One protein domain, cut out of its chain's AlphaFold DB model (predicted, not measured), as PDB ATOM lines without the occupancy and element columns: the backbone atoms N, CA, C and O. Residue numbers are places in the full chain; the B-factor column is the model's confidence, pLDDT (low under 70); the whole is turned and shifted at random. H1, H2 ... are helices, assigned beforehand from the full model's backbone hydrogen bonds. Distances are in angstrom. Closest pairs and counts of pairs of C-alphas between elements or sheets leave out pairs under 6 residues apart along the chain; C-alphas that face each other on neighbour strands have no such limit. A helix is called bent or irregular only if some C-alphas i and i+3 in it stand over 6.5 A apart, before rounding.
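AT A GLANCE: This is residues 132 to 255 of the 437 residues of an uncharacterized protein of viral metagenome (UniProt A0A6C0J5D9). Five helices make a loose-angled cluster in which H4 runs through the middle, with H3 near its first residues and H5 folding back near its last ones. H1 and H2, joined by a single residue, form an L beside H4, and a loop sticks out at residues 193 to 198. The printed part has 124 residues, with five named helices in the order H1 to H5 and no named strand; the class is all helix, and helices hold 64 residues. The whole is compact, with a radius of gyration of the C-alphas of 14.7 A and spans of 44 by 35 by 26 A.

IN THESE COORDINATES: H1 covers residues 138 to 149, 14.9 A long, and begins at C-alpha 138 at (8.523, 4.369, -34.143). It is neither bent nor irregular, but only just: C-alphas 144 and 147 are 6.3 A apart. H2 covers residues 151 to 160, 14.3 A long. H3 covers residues 176 to 189, 20.3 A long. H4, residues 204 to 219, is the longest at 22.8 A and begins at C-alpha 204 at (-6.757, -1.385, -36.955). H5 covers residues 235 to 246, 16.5 A long, and ends at C-alpha 246 at (-13.109, 6.081, -53.991).

HOW THE PARTS SIT: H4 is the hub, touching three helices. H2 and H4 only just touch, with 3 pairs of C-alphas within 8 A, about perpendicular at 77 degrees; the closest C-alphas, of Tyr 154 and Ile 212, are 6.7 A apart. H3, with residues 186 to 187 alone, only just touches H4, also with 3 pairs, at a steep tilt of 54 degrees, opposite ways; the closest C-alphas, of Ile 187 and Tyr 205, are 6.8 A apart. H4 and H5 form a helical hairpin and only just touch, with 3 pairs, at a steep tilt of 43 degrees, opposite ways; the closest C-alphas, of Ile 215 and Leu 244, are 7.3 A apart. H1, with residues 139 to 143 alone, touches H3, and the closest C-alphas, of Lys 143 and Ala 176, are 6.5 A apart. H1 is close to H2 but not clearly touching, about perpendicular at 80 degrees; the closest C-alphas, of Ile 146 and Tyr 154, are 7.4 A apart. H5 is apart from H1, H2 and H3. Every O i to N i+4 pair is within hydrogen-bond range in H2, H3, H4 and H5, and 5 of 8 are in H1.

THE WHOLE: The two C-alphas farthest apart, of Glu 194 and Pro 235, are 45.5 A apart. The printed part has no cut. The link H1 to H2 is tight; the links H2 to H3, H3 to H4 and H4 to H5 are long. Residues 248 to 249 pair with residues 254 to 255, antiparallel. The mean pLDDT of the printed part is 86.3; residue 132, residues 134 to 136 and residues 191 to 203 are under 70.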
ATOM      1  N   SER A 132       4.305  -1.393 -42.023       68.31
ATOM      2  CA  SER A 132       4.932  -1.006 -40.762       68.31
ATOM      3  C   SER A 132       5.380   0.451 -40.839       68.31
ATOM      4  O   SER A 132       5.248   1.100 -41.876       68.31
ATOM      5  N   PHE A 133       6.000   0.967 -39.775       70.44
ATOM      6  CA  PHE A 133       6.556   2.326 -39.704       70.44
ATOM      7  C   PHE A 133       7.789   2.568 -40.616       70.44
ATOM      8  O   PHE A 133       8.737   3.257 -40.228       70.44
ATOM      9  N   CYS A 134       7.810   2.006 -41.830       60.84
ATOM     10  CA  CYS A 134       8.813   2.213 -42.882       60.84
ATOM     11  C   CYS A 134      10.268   1.997 -42.417       60.84
ATOM     12  O   CYS A 134      11.178   2.707 -42.855       60.84
ATOM     13  N   GLY A 135      10.497   1.071 -41.478       58.09
ATOM     14  CA  GLY A 135      11.819   0.803 -40.894       58.09
ATOM     15  C   GLY A 135      12.412   1.949 -40.057       58.09
ATOM     16  O   GLY A 135      13.587   1.896 -39.689       58.09
ATOM     17  N   LYS A 136      11.639   3.001 -39.750       64.00
ATOM     18  CA  LYS A 136      12.045   4.085 -38.846       64.00
ATOM     19  C   LYS A 136      11.812   3.674 -37.390       64.00
ATOM     20  O   LYS A 136      10.914   2.899 -37.078       64.00
ATOM     21  N   GLN A 137      12.585   4.256 -36.471       82.38
ATOM     22  CA  GLN A 137      12.272   4.162 -35.043       82.38
ATOM     23  C   GLN A 137      10.896   4.793 -34.792       82.38
ATOM     24  O   GLN A 137      10.731   5.996 -35.004       82.38
ATOM     25  N   ILE A 138       9.935   3.989 -34.328       85.56
ATOM     26  CA  ILE A 138       8.523   4.369 -34.143       85.56
ATOM     27  C   ILE A 138       8.354   5.698 -33.399       85.56
ATOM     28  O   ILE A 138       7.650   6.584 -33.873       85.56
ATOM     29  N   LYS A 139       9.098   5.893 -32.302       87.50
ATOM     30  CA  LYS A 139       9.076   7.130 -31.508       87.50
ATOM     31  C   LYS A 139       9.443   8.359 -32.331       87.50
ATOM     32  O   LYS A 139       8.806   9.400 -32.209       87.50
ATOM     33  N   LYS A 140      10.468   8.241 -33.175       88.75
ATOM     34  CA  LYS A 140      10.912   9.335 -34.037       88.75
ATOM     35  C   LYS A 140       9.897   9.609 -35.142       88.75
ATOM     36  O   LYS A 140       9.572  10.761 -35.382       88.75
ATOM     37  N   PHE A 141       9.383   8.558 -35.778       87.94
ATOM     38  CA  PHE A 141       8.372   8.690 -36.823       87.94
ATOM     39  C   PHE A 141       7.093   9.359 -36.304       87.94
ATOM     40  O   PHE A 141       6.625  10.324 -36.901       87.94
ATOM     41  N   PHE A 142       6.580   8.917 -35.153       90.81
ATOM     42  CA  PHE A 142       5.417   9.539 -34.529       90.81
ATOM     43  C   PHE A 142       5.670  11.012 -34.194       90.81
ATOM     44  O   PHE A 142       4.904  11.880 -34.599       90.81
ATOM     45  N   LYS A 143       6.767  11.318 -33.490       91.06
ATOM     46  CA  LYS A 143       7.048  12.695 -33.069       91.06
ATOM     47  C   LYS A 143       7.287  13.632 -34.250       91.06
ATOM     48  O   LYS A 143       6.699  14.711 -34.282       91.06
ATOM     49  N   ASP A 144       8.139  13.241 -35.194       89.44
ATOM     50  CA  ASP A 144       8.593  14.128 -36.267       89.44
ATOM     51  C   ASP A 144       7.590  14.181 -37.421       89.44
ATOM     52  O   ASP A 144       7.203  15.271 -37.842       89.44
ATOM     53  N   ASP A 145       7.177  13.027 -37.950       87.19
ATOM     54  CA  ASP A 145       6.354  12.949 -39.158       87.19
ATOM     55  C   ASP A 145       4.859  13.088 -38.814       87.19
ATOM     56  O   ASP A 145       4.203  13.976 -39.353       87.19
ATOM     57  N   ILE A 146       4.328  12.274 -37.895       91.12
ATOM     58  CA  ILE A 146       2.883  12.258 -37.593       91.12
ATOM     59  C   ILE A 146       2.465  13.510 -36.826       91.12
ATOM     60  O   ILE A 146       1.626  14.267 -37.295       91.12
ATOM     61  N   ARG A 147       3.049  13.747 -35.649       90.88
ATOM     62  CA  ARG A 147       2.551  14.767 -34.726       90.88
ATOM     63  C   ARG A 147       3.032  16.166 -35.083       90.88
ATOM     64  O   ARG A 147       2.220  17.067 -35.256       90.88
ATOM     65  N   LYS A 148       4.350  16.365 -35.178       90.75
ATOM     66  CA  LYS A 148       4.925  17.700 -35.385       90.75
ATOM     67  C   LYS A 148       4.655  18.241 -36.784       90.75
ATOM     68  O   LYS A 148       4.324  19.411 -36.917       90.75
ATOM     69  N   THR A 149       4.867  17.421 -37.813       91.00
ATOM     70  CA  THR A 149       4.769  17.891 -39.201       91.00
ATOM     71  C   THR A 149       3.328  17.881 -39.700       91.00
ATOM     72  O   THR A 149       2.913  18.843 -40.332       91.00
ATOM     73  N   PHE A 150       2.570  16.815 -39.432       94.06
ATOM     74  CA  PHE A 150       1.252  16.617 -40.041       94.06
ATOM     75  C   PHE A 150       0.107  16.487 -39.028       94.06
ATOM     76  O   PHE A 150      -0.989  16.114 -39.425       94.06
ATOM     77  N   GLY A 151       0.311  16.798 -37.743       94.31
ATOM     78  CA  GLY A 151      -0.651  16.450 -36.687       94.31
ATOM     79  C   GLY A 151      -2.049  17.028 -36.900       94.31
ATOM     80  O   GLY A 151      -3.041  16.326 -36.718       94.31
ATOM     81  N   THR A 152      -2.140  18.285 -37.338       95.06
ATOM     82  CA  THR A 152      -3.421  18.914 -37.700       95.06
ATOM     83  C   THR A 152      -4.047  18.247 -38.922       95.06
ATOM     84  O   THR A 152      -5.233  17.937 -38.912       95.06
ATOM     85  N   LEU A 153      -3.249  17.962 -39.954       96.38
ATOM     86  CA  LEU A 153      -3.731  17.316 -41.174       96.38
ATOM     87  C   LEU A 153      -4.236  15.892 -40.912       96.38
ATOM     88  O   LEU A 153      -5.240  15.492 -41.486       96.38
ATOM     89  N   TYR A 154      -3.578  15.143 -40.022       95.81
ATOM     90  CA  TYR A 154      -4.037  13.824 -39.587       95.81
ATOM     91  C   TYR A 154      -5.441  13.893 -38.985       95.81
ATOM     92  O   TYR A 154      -6.314  13.145 -39.409       95.81
ATOM     93  N   GLN A 155      -5.665  14.813 -38.042       95.69
ATOM     94  CA  GLN A 155      -6.976  15.007 -37.416       95.69
ATOM     95  C   GLN A 155      -8.042  15.389 -38.448       95.69
ATOM     96  O   GLN A 155      -9.116  14.796 -38.463       95.69
ATOM     97  N   LEU A 156      -7.732  16.330 -39.347       96.94
ATOM     98  CA  LEU A 156      -8.656  16.753 -40.401       96.94
ATOM     99  C   LEU A 156      -9.027  15.603 -41.343       96.94
ATOM    100  O   LEU A 156     -10.204  15.415 -41.631       96.94
ATOM    101  N   LEU A 157      -8.049  14.809 -41.790       97.38
ATOM    102  CA  LEU A 157      -8.295  13.687 -42.696       97.38
ATOM    103  C   LEU A 157      -9.058  12.541 -42.014       97.38
ATOM    104  O   LEU A 157      -9.931  11.949 -42.641       97.38
ATOM    105  N   ILE A 158      -8.776  12.250 -40.740       95.75
ATOM    106  CA  ILE A 158      -9.534  11.260 -39.953       95.75
ATOM    107  C   ILE A 158     -11.008  11.672 -39.863       95.75
ATOM    108  O   ILE A 158     -11.889  10.858 -40.137       95.75
ATOM    109  N   CYS A 159     -11.273  12.947 -39.556       95.62
ATOM    110  CA  CYS A 159     -12.630  13.490 -39.532       95.62
ATOM    111  C   CYS A 159     -13.292  13.468 -40.918       95.62
ATOM    112  O   CYS A 159     -14.453  13.084 -41.026       95.62
ATOM    113  N   TYR A 160     -12.564  13.859 -41.970       96.12
ATOM    114  CA  TYR A 160     -13.066  13.904 -43.347       96.12
ATOM    115  C   TYR A 160     -13.546  12.537 -43.832       96.12
ATOM    116  O   TYR A 160     -14.668  12.416 -44.311       96.12
ATOM    117  N   PHE A 161     -12.734  11.497 -43.630       95.06
ATOM    118  CA  PHE A 161     -13.069  10.125 -44.017       95.06
ATOM    119  C   PHE A 161     -13.998   9.413 -43.016       95.06
ATOM    120  O   PHE A 161     -14.198   8.204 -43.127       95.06
ATOM    121  N   GLY A 162     -14.513  10.112 -41.992       93.69
ATOM    122  CA  GLY A 162     -15.406   9.539 -40.981       93.69
ATOM    123  C   GLY A 162     -14.813   8.336 -40.237       93.69
ATOM    124  O   GLY A 162     -15.529   7.381 -39.938       93.69
ATOM    125  N   MET A 163     -13.501   8.340 -39.996       91.44
ATOM    126  CA  MET A 163     -12.792   7.214 -39.386       91.44
ATOM    127  C   MET A 163     -12.964   7.217 -37.862       91.44
ATOM    128  O   MET A 163     -12.808   8.255 -37.225       91.44
ATOM    129  N   ASP A 164     -13.203   6.047 -37.261       89.56
ATOM    130  CA  ASP A 164     -13.316   5.857 -35.798       89.56
ATOM    131  C   ASP A 164     -11.934   5.750 -35.112       89.56
ATOM    132  O   ASP A 164     -11.702   4.955 -34.204       89.56
ATOM    133  N   THR A 165     -10.953   6.495 -35.622       91.06
ATOM    134  CA  THR A 165      -9.570   6.467 -35.139       91.06
ATOM    135  C   THR A 165      -9.431   7.361 -33.904       91.06
ATOM    136  O   THR A 165      -9.765   8.543 -33.964       91.06
ATOM    137  N   ASP A 166      -8.885   6.831 -32.804       92.50
ATOM    138  CA  ASP A 166      -8.690   7.600 -31.566       92.50
ATOM    139  C   ASP A 166      -7.724   8.786 -31.770       92.50
ATOM    140  O   ASP A 166      -6.552   8.624 -32.122       92.50
ATOM    141  N   LEU A 167      -8.235   9.999 -31.543       94.19
ATOM    142  CA  LEU A 167      -7.502  11.255 -31.691       94.19
ATOM    143  C   LEU A 167      -6.825  11.730 -30.398       94.19
ATOM    144  O   LEU A 167      -6.137  12.752 -30.429       94.19
ATOM    145  N   SER A 168      -6.946  10.999 -29.285       94.06
ATOM    146  CA  SER A 168      -6.316  11.344 -28.004       94.06
ATOM    147  C   SER A 168      -4.795  11.581 -28.087       94.06
ATOM    148  O   SER A 168      -4.295  12.482 -27.407       94.06
ATOM    149  N   PRO A 169      -4.009  10.936 -28.983       94.56
ATOM    150  CA  PRO A 169      -2.592  11.279 -29.150       94.56
ATOM    151  C   PRO A 169      -2.338  12.672 -29.740       94.56
ATOM    152  O   PRO A 169      -1.198  13.143 -29.741       94.56
ATOM    153  N   PHE A 170      -3.354  13.339 -30.278       94.00
ATOM    154  CA  PHE A 170      -3.223  14.631 -30.945       94.00
ATOM    155  C   PHE A 170      -3.727  15.806 -30.103       94.00
ATOM    156  O   PHE A 170      -3.674  16.942 -30.578       94.00
ATOM    157  N   GLU A 171      -4.146  15.573 -28.854       92.88
ATOM    158  CA  GLU A 171      -4.647  16.648 -27.999       92.88
ATOM    159  C   GLU A 171      -3.600  17.771 -27.799       92.88
ATOM    160  O   GLU A 171      -2.401  17.513 -27.597       92.88
ATOM    161  N   PRO A 172      -4.029  19.048 -27.859       88.75
ATOM    162  CA  PRO A 172      -3.125  20.199 -27.894       88.75
ATOM    163  C   PRO A 172      -2.415  20.481 -26.561       88.75
ATOM    164  O   PRO A 172      -1.392  21.162 -26.539       88.75
ATOM    165  N   ASN A 173      -2.950  19.980 -25.448       93.00
ATOM    166  CA  ASN A 173      -2.426  20.148 -24.089       93.00
ATOM    167  C   ASN A 173      -1.335  19.127 -23.713       93.00
ATOM    168  O   ASN A 173      -0.685  19.306 -22.686       93.00
ATOM    169  N   LEU A 174      -1.114  18.086 -24.517       93.44
ATOM    170  CA  LEU A 174      -0.137  17.036 -24.224       93.44
ATOM    171  C   LEU A 174       1.280  17.420 -24.669       93.44
ATOM    172  O   LEU A 174       1.490  18.011 -25.728       93.44
ATOM    173  N   THR A 175       2.301  16.982 -23.942       94.12
ATOM    174  CA  THR A 175       3.700  17.034 -24.396       94.12
ATOM    175  C   THR A 175       4.009  15.945 -25.427       94.12
ATOM    176  O   THR A 175       3.300  14.943 -25.538       94.12
ATOM    177  N   ALA A 176       5.102  16.115 -26.188       91.31
ATOM    178  CA  ALA A 176       5.581  15.161 -27.204       91.31
ATOM    179  C   ALA A 176       5.709  13.717 -26.693       91.31
ATOM    180  O   ALA A 176       5.484  12.780 -27.458       91.31
ATOM    181  N   ASP A 177       6.136  13.541 -25.441       93.62
ATOM    182  CA  ASP A 177       6.306  12.226 -24.824       93.62
ATOM    183  C   ASP A 177       4.986  11.658 -24.299       93.62
ATOM    184  O   ASP A 177       4.734  10.487 -24.555       93.62
ATOM    185  N   GLU A 178       4.119  12.466 -23.680       95.94
ATOM    186  CA  GLU A 178       2.800  12.015 -23.202       95.94
ATOM    187  C   GLU A 178       1.938  11.474 -24.345       95.94
ATOM    188  O   GLU A 178       1.465  10.345 -24.277       95.94
ATOM    189  N   SER A 179       1.828  12.203 -25.459       95.44
ATOM    190  CA  SER A 179       1.091  11.688 -26.619       95.44
ATOM    191  C   SER A 179       1.723  10.456 -27.243       95.44
ATOM    192  O   SER A 179       1.017   9.650 -27.834       95.44
ATOM    193  N   PHE A 180       3.051  10.318 -27.170       94.31
ATOM    194  CA  PHE A 180       3.695   9.105 -27.657       94.31
ATOM    195  C   PHE A 180       3.372   7.912 -26.750       94.31
ATOM    196  O   PHE A 180       3.221   6.813 -27.266       94.31
ATOM    197  N   MET A 181       3.244   8.117 -25.434       94.12
ATOM    198  CA  MET A 181       2.780   7.068 -24.522       94.12
ATOM    199  C   MET A 181       1.343   6.661 -24.846       94.12
ATOM    200  O   MET A 181       1.126   5.494 -25.126       94.12
ATOM    201  N   ILE A 182       0.421   7.619 -24.972       94.56
ATOM    202  CA  ILE A 182      -0.978   7.340 -25.348       94.56
ATOM    203  C   ILE A 182      -1.054   6.611 -26.699       94.56
ATOM    204  O   ILE A 182      -1.756   5.619 -26.842       94.56
ATOM    205  N   PHE A 183      -0.270   7.048 -27.690       92.06
ATOM    206  CA  PHE A 183      -0.165   6.368 -28.984       92.06
ATOM    207  C   PHE A 183       0.284   4.904 -28.854       92.06
ATOM    208  O   PHE A 183      -0.214   4.045 -29.579       92.06
ATOM    209  N   MET A 184       1.237   4.617 -27.964       90.00
ATOM    210  CA  MET A 184       1.704   3.253 -27.711       90.00
ATOM    211  C   MET A 184       0.669   2.427 -26.949       90.00
ATOM    212  O   MET A 184       0.455   1.282 -27.333       90.00
ATOM    213  N   ASP A 185      -0.003   3.012 -25.958       90.69
ATOM    214  CA  ASP A 185      -1.061   2.357 -25.186       90.69
ATOM    215  C   ASP A 185      -2.207   1.920 -26.114       90.69
ATOM    216  O   ASP A 185      -2.593   0.754 -26.112       90.69
ATOM    217  N   ILE A 186      -2.649   2.797 -27.026       88.75
ATOM    218  CA  ILE A 186      -3.656   2.463 -28.049       88.75
ATOM    219  C   ILE A 186      -3.186   1.303 -28.932       88.75
ATOM    220  O   ILE A 186      -3.965   0.398 -29.235       88.75
ATOM    221  N   ILE A 187      -1.924   1.314 -29.373       85.12
ATOM    222  CA  ILE A 187      -1.372   0.226 -30.193       85.12
ATOM    223  C   ILE A 187      -1.376  -1.096 -29.423       85.12
ATOM    224  O   ILE A 187      -1.695  -2.129 -30.013       85.12
ATOM    225  N   GLU A 188      -1.000  -1.077 -28.146       83.12
ATOM    226  CA  GLU A 188      -0.963  -2.261 -27.289       83.12
ATOM    227  C   GLU A 188      -2.376  -2.804 -27.037       83.12
ATOM    228  O   GLU A 188      -2.605  -3.997 -27.247       83.12
ATOM    229  N   ASP A 189      -3.338  -1.935 -26.726       80.12
ATOM    230  CA  ASP A 189      -4.743  -2.292 -26.500       80.12
ATOM    231  C   ASP A 189      -5.434  -2.845 -27.757       80.12
ATOM    232  O   ASP A 189      -6.288  -3.728 -27.667       80.12
ATOM    233  N   ASN A 190      -5.039  -2.367 -28.941       71.31
ATOM    234  CA  ASN A 190      -5.560  -2.833 -30.229       71.31
ATOM    235  C   ASN A 190      -4.777  -4.027 -30.809       71.31
ATOM    236  O   ASN A 190      -5.120  -4.532 -31.881       71.31
ATOM    237  N   SER A 191      -3.716  -4.485 -30.139       67.12
ATOM    238  CA  SER A 191      -2.988  -5.692 -30.525       67.12
ATOM    239  C   SER A 191      -3.598  -6.915 -29.832       67.12
ATOM    240  O   SER A 191      -3.592  -7.024 -28.608       67.12
ATOM    241  N   ASN A 192      -4.164  -7.851 -30.605       55.34
ATOM    242  CA  ASN A 192      -4.685  -9.106 -30.052       55.34
ATOM    243  C   ASN A 192      -3.595  -9.806 -29.217       55.34
ATOM    244  O   ASN A 192      -2.495 -10.047 -29.712       55.34
ATOM    245  N   LYS A 193      -3.922 -10.198 -27.976       49.84
ATOM    246  CA  LYS A 193      -3.008 -10.877 -27.028       49.84
ATOM    247  C   LYS A 193      -2.421 -12.215 -27.521       49.84
ATOM    248  O   LYS A 193      -1.589 -12.785 -26.819       49.84
ATOM    249  N   GLU A 194      -2.839 -12.729 -28.679       43.28
ATOM    250  CA  GLU A 194      -2.466 -14.062 -29.178       43.28
ATOM    251  C   GLU A 194      -1.530 -14.075 -30.399       43.28
ATOM    252  O   GLU A 194      -0.967 -15.128 -30.695       43.28
ATOM    253  N   ASP A 195      -1.261 -12.942 -31.060       43.03
ATOM    254  CA  ASP A 195      -0.377 -12.934 -32.231       43.03
ATOM    255  C   ASP A 195       1.044 -12.468 -31.883       43.03
ATOM    256  O   ASP A 195       1.309 -11.327 -31.506       43.03
ATOM    257  N   ASN A 196       1.978 -13.414 -32.017       39.66
ATOM    258  CA  ASN A 196       3.411 -13.264 -31.794       39.66
ATOM    259  C   ASN A 196       3.987 -11.968 -32.393       39.66
ATOM    260  O   ASN A 196       3.692 -11.590 -33.526       39.66
ATOM    261  N   TYR A 197       4.917 -11.384 -31.635       42.81
ATOM    262  CA  TYR A 197       5.605 -10.086 -31.742       42.81
ATOM    263  C   TYR A 197       6.176  -9.631 -33.110       42.81
ATOM    264  O   TYR A 197       6.799  -8.571 -33.180       42.81
ATOM    265  N   ASN A 198       5.975 -10.381 -34.195       43.62
ATOM    266  CA  ASN A 198       6.569 -10.138 -35.509       43.62
ATOM    267  C   ASN A 198       5.582  -9.691 -36.602       43.62
ATOM    268  O   ASN A 198       6.050  -9.316 -37.671       43.62
ATOM    269  N   ASN A 199       4.263  -9.669 -36.361       45.16
ATOM    270  CA  ASN A 199       3.275  -9.258 -37.373       45.16
ATOM    271  C   ASN A 199       2.308  -8.177 -36.838       45.16
ATOM    272  O   ASN A 199       1.114  -8.401 -36.670       45.16
ATOM    273  N   LYS A 200       2.828  -6.972 -36.557       51.16
ATOM    274  CA  LYS A 200       2.085  -5.820 -35.982       51.16
ATOM    275  C   LYS A 200       1.061  -5.152 -36.934       51.16
ATOM    276  O   LYS A 200       0.659  -4.018 -36.704       51.16
ATOM    277  N   LEU A 201       0.651  -5.842 -37.997       47.69
ATOM    278  CA  LEU A 201      -0.200  -5.332 -39.082       47.69
ATOM    279  C   LEU A 201      -1.697  -5.452 -38.854       47.69
ATOM    280  O   LEU A 201      -2.467  -4.746 -39.495       47.69
ATOM    281  N   ASN A 202      -2.111  -6.304 -37.922       53.41
ATOM    282  CA  ASN A 202      -3.526  -6.505 -37.626       53.41
ATOM    283  C   ASN A 202      -4.067  -5.548 -36.556       53.41
ATOM    284  O   ASN A 202      -5.134  -5.801 -36.012       53.41
ATOM    285  N   VAL A 203      -3.358  -4.453 -36.256       69.88
ATOM    286  CA  VAL A 203      -3.844  -3.395 -35.359       69.88
ATOM    287  C   VAL A 203      -4.611  -2.374 -36.210       69.88
ATOM    288  O   VAL A 203      -3.965  -1.643 -36.969       69.88
ATOM    289  N   PRO A 204      -5.954  -2.281 -36.114       79.00
ATOM    290  CA  PRO A 204      -6.757  -1.385 -36.955       79.00
ATOM    291  C   PRO A 204      -6.260   0.064 -36.920       79.00
ATOM    292  O   PRO A 204      -6.119   0.700 -37.962       79.00
ATOM    293  N   TYR A 205      -5.858   0.521 -35.733       85.38
ATOM    294  CA  TYR A 205      -5.285   1.844 -35.517       85.38
ATOM    295  C   TYR A 205      -4.015   2.107 -36.348       85.38
ATOM    296  O   TYR A 205      -3.871   3.162 -36.959       85.38
ATOM    297  N   ILE A 206      -3.089   1.141 -36.441       83.00
ATOM    298  CA  ILE A 206      -1.871   1.304 -37.257       83.00
ATOM    299  C   ILE A 206      -2.232   1.386 -38.740       83.00
ATOM    300  O   ILE A 206      -1.675   2.224 -39.452       83.00
ATOM    301  N   ARG A 207      -3.170   0.551 -39.201       84.50
ATOM    302  CA  ARG A 207      -3.628   0.559 -40.595       84.50
ATOM    303  C   ARG A 207      -4.217   1.915 -40.975       84.50
ATOM    304  O   ARG A 207      -3.867   2.446 -42.024       84.50
ATOM    305  N   ASP A 208      -5.035   2.496 -40.107       89.12
ATOM    306  CA  ASP A 208      -5.626   3.819 -40.309       89.12
ATOM    307  C   ASP A 208      -4.556   4.920 -40.371       89.12
ATOM    308  O   ASP A 208      -4.524   5.722 -41.305       89.12
ATOM    309  N   ILE A 209      -3.596   4.909 -39.444       90.31
ATOM    310  CA  ILE A 209      -2.481   5.867 -39.443       90.31
ATOM    311  C   ILE A 209      -1.605   5.731 -40.704       90.31
ATOM    312  O   ILE A 209      -1.123   6.740 -41.231       90.31
ATOM    313  N   MET A 210      -1.395   4.508 -41.209       89.19
ATOM    314  CA  MET A 210      -0.641   4.242 -42.447       89.19
ATOM    315  C   MET A 210      -1.435   4.583 -43.712       89.19
ATOM    316  O   MET A 210      -0.844   5.054 -44.688       89.19
ATOM    317  N   TYR A 211      -2.759   4.437 -43.685       92.38
ATOM    318  CA  TYR A 211      -3.646   4.938 -44.730       92.38
ATOM    319  C   TYR A 211      -3.503   6.456 -44.876       92.38
ATOM    320  O   TYR A 211      -3.094   6.934 -45.936       92.38
ATOM    321  N   ILE A 212      -3.687   7.208 -43.786       94.62
ATOM    322  CA  ILE A 212      -3.524   8.670 -43.790       94.62
ATOM    323  C   ILE A 212      -2.101   9.079 -44.198       94.62
ATOM    324  O   ILE A 212      -1.918  10.001 -44.993       94.62
ATOM    325  N   TYR A 213      -1.076   8.361 -43.728       92.88
ATOM    326  CA  TYR A 213       0.307   8.605 -44.150       92.88
ATOM    327  C   TYR A 213       0.494   8.484 -45.671       92.88
ATOM    328  O   TYR A 213       1.248   9.254 -46.282       92.88
ATOM    329  N   THR A 214      -0.177   7.510 -46.285       93.56
ATOM    330  CA  THR A 214      -0.106   7.260 -47.726       93.56
ATOM    331  C   THR A 214      -0.831   8.354 -48.500       93.56
ATOM    332  O   THR A 214      -0.243   8.905 -49.429       93.56
ATOM    333  N   ILE A 215      -2.022   8.761 -48.052       95.50
ATOM    334  CA  ILE A 215      -2.754   9.916 -48.599       95.50
ATOM    335  C   ILE A 215      -1.873  11.170 -48.581       95.50
ATOM    336  O   ILE A 215      -1.631  11.775 -49.624       95.50
ATOM    337  N   ILE A 216      -1.280  11.506 -47.431       95.38
ATOM    338  CA  ILE A 216      -0.361  12.649 -47.301       95.38
ATOM    339  C   ILE A 216       0.830  12.510 -48.257       95.38
ATOM    340  O   ILE A 216       1.280  13.485 -48.859       95.38
ATOM    341  N   SER A 217       1.365  11.299 -48.420       92.06
ATOM    342  CA  SER A 217       2.483  11.043 -49.331       92.06
ATOM    343  C   SER A 217       2.128  11.293 -50.797       92.06
ATOM    344  O   SER A 217       2.988  11.792 -51.524       92.06
ATOM    345  N   ILE A 218       0.888  11.006 -51.206       94.25
ATOM    346  CA  ILE A 218       0.370  11.308 -52.547       94.25
ATOM    347  C   ILE A 218       0.116  12.812 -52.698       94.25
ATOM    348  O   ILE A 218       0.569  13.406 -53.672       94.25
ATOM    349  N   LEU A 219      -0.518  13.464 -51.719       95.31
ATOM    350  CA  LEU A 219      -0.798  14.908 -51.757       95.31
ATOM    351  C   LEU A 219       0.482  15.748 -51.892       95.31
ATOM    352  O   LEU A 219       0.520  16.728 -52.631       95.31
ATOM    353  N   LYS A 220       1.587  15.316 -51.272       93.19
ATOM    354  CA  LYS A 220       2.915  15.951 -51.407       93.19
ATOM    355  C   LYS A 220       3.498  15.909 -52.821       93.19
ATOM    356  O   LYS A 220       4.520  16.548 -53.072       93.19
ATOM    357  N   CYS A 221       2.918  15.127 -53.730       92.50
ATOM    358  CA  CYS A 221       3.256  15.188 -55.147       92.50
ATOM    359  C   CYS A 221       2.679  16.423 -55.843       92.50
ATOM    360  O   CYS A 221       3.187  16.782 -56.901       92.50
ATOM    361  N   TYR A 222       1.674  17.068 -55.250       93.94
ATOM    362  CA  TYR A 222       0.917  18.167 -55.847       93.94
ATOM    363  C   TYR A 222       0.950  19.459 -55.029       93.94
ATOM    364  O   TYR A 222       0.741  20.532 -55.585       93.94
ATOM    365  N   TYR A 223       1.287  19.374 -53.742       93.94
ATOM    366  CA  TYR A 223       1.308  20.523 -52.843       93.94
ATOM    367  C   TYR A 223       2.629  20.628 -52.068       93.94
ATOM    368  O   TYR A 223       3.272  19.602 -51.789       93.94
ATOM    369  N   PRO A 224       3.038  21.851 -51.673       91.94
ATOM    370  CA  PRO A 224       4.159  22.055 -50.766       91.94
ATOM    371  C   PRO A 224       3.921  21.332 -49.440       91.94
ATOM    372  O   PRO A 224       2.861  21.438 -48.829       91.94
ATOM    373  N   LYS A 225       4.936  20.609 -48.959       89.88
ATOM    374  CA  LYS A 225       4.832  19.781 -47.749       89.88
ATOM    375  C   LYS A 225       4.428  20.603 -46.519       89.88
ATOM    376  O   LYS A 225       3.678  20.107 -45.685       89.88
ATOM    377  N   GLU A 226       4.993  21.796 -46.381       88.25
ATOM    378  CA  GLU A 226       4.855  22.659 -45.207       88.25
ATOM    379  C   GLU A 226       3.500  23.377 -45.129       88.25
ATOM    380  O   GLU A 226       3.151  23.863 -44.059       88.25
ATOM    381  N   GLU A 227       2.742  23.402 -46.226       91.19
ATOM    382  CA  GLU A 227       1.526  24.212 -46.384       91.19
ATOM    383  C   GLU A 227       0.280  23.347 -46.646       91.19
ATOM    384  O   GLU A 227      -0.804  23.874 -46.824       91.19
ATOM    385  N   LEU A 228       0.392  22.010 -46.661       93.88
ATOM    386  CA  LEU A 228      -0.717  21.099 -47.009       93.88
ATOM    387  C   LEU A 228      -2.036  21.376 -46.277       93.88
ATOM    388  O   LEU A 228      -3.097  21.164 -46.850       93.88
ATOM    389  N   VAL A 229      -1.965  21.786 -45.009       95.31
ATOM    390  CA  VAL A 229      -3.154  22.103 -44.203       95.31
ATOM    391  C   VAL A 229      -3.892  23.316 -44.768       95.31
ATOM    392  O   VAL A 229      -5.116  23.344 -44.732       95.31
ATOM    393  N   ASP A 230      -3.164  24.281 -45.325       96.19
ATOM    394  CA  ASP A 230      -3.723  25.531 -45.839       96.19
ATOM    395  C   ASP A 230      -4.541  25.299 -47.120       96.19
ATOM    396  O   ASP A 230      -5.477  26.042 -47.399       96.19
ATOM    397  N   TYR A 231      -4.235  24.224 -47.857       96.00
ATOM    398  CA  TYR A 231      -4.951  23.817 -49.068       96.00
ATOM    399  C   TYR A 231      -6.176  22.941 -48.781       96.00
ATOM    400  O   TYR A 231      -6.862  22.557 -49.721       96.00
ATOM    401  N   PHE A 232      -6.453  22.588 -47.519       96.81
ATOM    402  CA  PHE A 232      -7.445  21.560 -47.198       96.81
ATOM    403  C   PHE A 232      -8.818  21.863 -47.804       96.81
ATOM    404  O   PHE A 232      -9.423  20.973 -48.385       96.81
ATOM    405  N   ASP A 233      -9.277  23.113 -47.738       95.69
ATOM    406  CA  ASP A 233     -10.588  23.526 -48.254       95.69
ATOM    407  C   ASP A 233     -10.577  23.890 -49.754       95.69
ATOM    408  O   ASP A 233     -11.612  24.266 -50.308       95.69
ATOM    409  N   GLU A 234      -9.430  23.798 -50.438       95.75
ATOM    410  CA  GLU A 234      -9.355  24.117 -51.863       95.75
ATOM    411  C   GLU A 234     -10.056  23.056 -52.732       95.75
ATOM    412  O   GLU A 234      -9.932  21.855 -52.469       95.75
ATOM    413  N   PRO A 235     -10.748  23.461 -53.819       94.56
ATOM    414  CA  PRO A 235     -11.487  22.534 -54.679       94.56
ATOM    415  C   PRO A 235     -10.649  21.375 -55.231       94.56
ATOM    416  O   PRO A 235     -11.107  20.234 -55.209       94.56
ATOM    417  N   ASP A 236      -9.420  21.638 -55.682       92.44
ATOM    418  CA  ASP A 236      -8.540  20.602 -56.240       92.44
ATOM    419  C   ASP A 236      -8.041  19.634 -55.163       92.44
ATOM    420  O   ASP A 236      -7.843  18.444 -55.421       92.44
ATOM    421  N   PHE A 237      -7.840  20.126 -53.938       95.94
ATOM    422  CA  PHE A 237      -7.434  19.298 -52.808       95.94
ATOM    423  C   PHE A 237      -8.572  18.359 -52.415       95.94
ATOM    424  O   PHE A 237      -8.367  17.150 -52.320       95.94
ATOM    425  N   GLN A 238      -9.781  18.901 -52.278       96.19
ATOM    426  CA  GLN A 238     -10.999  18.145 -51.994       96.19
ATOM    427  C   GLN A 238     -11.300  17.111 -53.081       96.19
ATOM    428  O   GLN A 238     -11.567  15.953 -52.769       96.19
ATOM    429  N   TYR A 239     -11.168  17.492 -54.353       93.94
ATOM    430  CA  TYR A 239     -11.299  16.571 -55.480       93.94
ATOM    431  C   TYR A 239     -10.322  15.393 -55.371       93.94
ATOM    432  O   TYR A 239     -10.734  14.239 -55.496       93.94
ATOM    433  N   LEU A 240      -9.041  15.659 -55.085       95.44
ATOM    434  CA  LEU A 240      -8.060  14.594 -54.881       95.44
ATOM    435  C   LEU A 240      -8.423  13.696 -53.698       95.44
ATOM    436  O   LEU A 240      -8.279  12.482 -53.820       95.44
ATOM    437  N   LEU A 241      -8.888  14.247 -52.573       96.94
ATOM    438  CA  LEU A 241      -9.307  13.432 -51.428       96.94
ATOM    439  C   LEU A 241     -10.431  12.465 -51.808       96.94
ATOM    440  O   LEU A 241     -10.317  11.278 -51.506       96.94
ATOM    441  N   THR A 242     -11.453  12.943 -52.524       95.81
ATOM    442  CA  THR A 242     -12.554  12.103 -53.015       95.81
ATOM    443  C   THR A 242     -12.048  11.011 -53.957       95.81
ATOM    444  O   THR A 242     -12.344   9.837 -53.756       95.81
ATOM    445  N   VAL A 243     -11.206  11.360 -54.941       94.88
ATOM    446  CA  VAL A 243     -10.626  10.376 -55.875       94.88
ATOM    447  C   VAL A 243      -9.829   9.307 -55.130       94.88
ATOM    448  O   VAL A 243      -9.906   8.127 -55.476       94.88
ATOM    449  N   LEU A 244      -9.049   9.700 -54.123       95.81
ATOM    450  CA  LEU A 244      -8.237   8.771 -53.344       95.81
ATOM    451  C   LEU A 244      -9.099   7.855 -52.472       95.81
ATOM    452  O   LEU A 244      -8.808   6.662 -52.413       95.81
ATOM    453  N   GLU A 245     -10.154   8.371 -51.845       95.19
ATOM    454  CA  GLU A 245     -11.108   7.573 -51.068       95.19
ATOM    455  C   GLU A 245     -11.803   6.523 -51.934       95.19
ATOM    456  O   GLU A 245     -11.712   5.330 -51.638       95.19
ATOM    457  N   ASP A 246     -12.389   6.951 -53.054       95.31
ATOM    458  CA  ASP A 246     -13.109   6.081 -53.991       95.31
ATOM    459  C   ASP A 246     -12.197   5.010 -54.615       95.31
ATOM    460  O   ASP A 246     -12.644   3.930 -55.004       95.31
ATOM    461  N   SER A 247     -10.896   5.302 -54.704       95.19
ATOM    462  CA  SER A 247      -9.874   4.425 -55.284       95.19
ATOM    463  C   SER A 247      -9.148   3.544 -54.259       95.19
ATOM    464  O   SER A 247      -8.184   2.852 -54.612       95.19
ATOM    465  N   THR A 248      -9.549   3.587 -52.985       94.25
ATOM    466  CA  THR A 248      -8.897   2.831 -51.911       94.25
ATOM    467  C   THR A 248      -9.573   1.481 -51.683       94.25
ATOM    468  O   THR A 248     -10.742   1.395 -51.319       94.25
ATOM    469  N   ASP A 249      -8.789   0.409 -51.769       90.19
ATOM    470  CA  ASP A 249      -9.156  -0.916 -51.271       90.19
ATOM    471  C   ASP A 249      -8.501  -1.120 -49.894       90.19
ATOM    472  O   ASP A 249      -7.330  -1.501 -49.782       90.19
ATOM    473  N   ARG A 250      -9.251  -0.824 -48.822       81.56
ATOM    474  CA  ARG A 250      -8.753  -0.928 -47.435       81.56
ATOM    475  C   ARG A 250      -8.495  -2.370 -46.991       81.56
ATOM    476  O   ARG A 250      -7.721  -2.572 -46.055       81.56
ATOM    477  N   GLU A 251      -9.130  -3.357 -47.624       80.56
ATOM    478  CA  GLU A 251      -8.901  -4.773 -47.318       80.56
ATOM    479  C   GLU A 251      -7.577  -5.246 -47.912       80.56
ATOM    480  O   GLU A 251      -6.802  -5.920 -47.236       80.56
ATOM    481  N   LYS A 252      -7.289  -4.846 -49.156       84.50
ATOM    482  CA  LYS A 252      -6.010  -5.150 -49.810       84.50
ATOM    483  C   LYS A 252      -4.874  -4.225 -49.388       84.50
ATOM    484  O   LYS A 252      -3.724  -4.526 -49.685       84.50
ATOM    485  N   GLY A 253      -5.183  -3.115 -48.722       87.38
ATOM    486  CA  GLY A 253      -4.196  -2.126 -48.303       87.38
ATOM    487  C   GLY A 253      -3.559  -1.413 -49.492       87.38
ATOM    488  O   GLY A 253      -2.343  -1.244 -49.532       87.38
ATOM    489  N   ILE A 254      -4.364  -1.022 -50.481       92.19
ATOM    490  CA  ILE A 254      -3.881  -0.409 -51.724       92.19
ATOM    491  C   ILE A 254      -4.750   0.794 -52.093       92.19
ATOM    492  O   ILE A 254      -5.973   0.733 -52.007       92.19
ATOM    493  N   ILE A 255      -4.116   1.862 -52.578       94.19
ATOM    494  CA  ILE A 255      -4.775   2.974 -53.271       94.19
ATOM    495  C   ILE A 255      -4.395   2.902 -54.749       94.19
ATOM    496  O   ILE A 255      -3.215   3.027 -55.092       94.19
TER     497      ILE A 255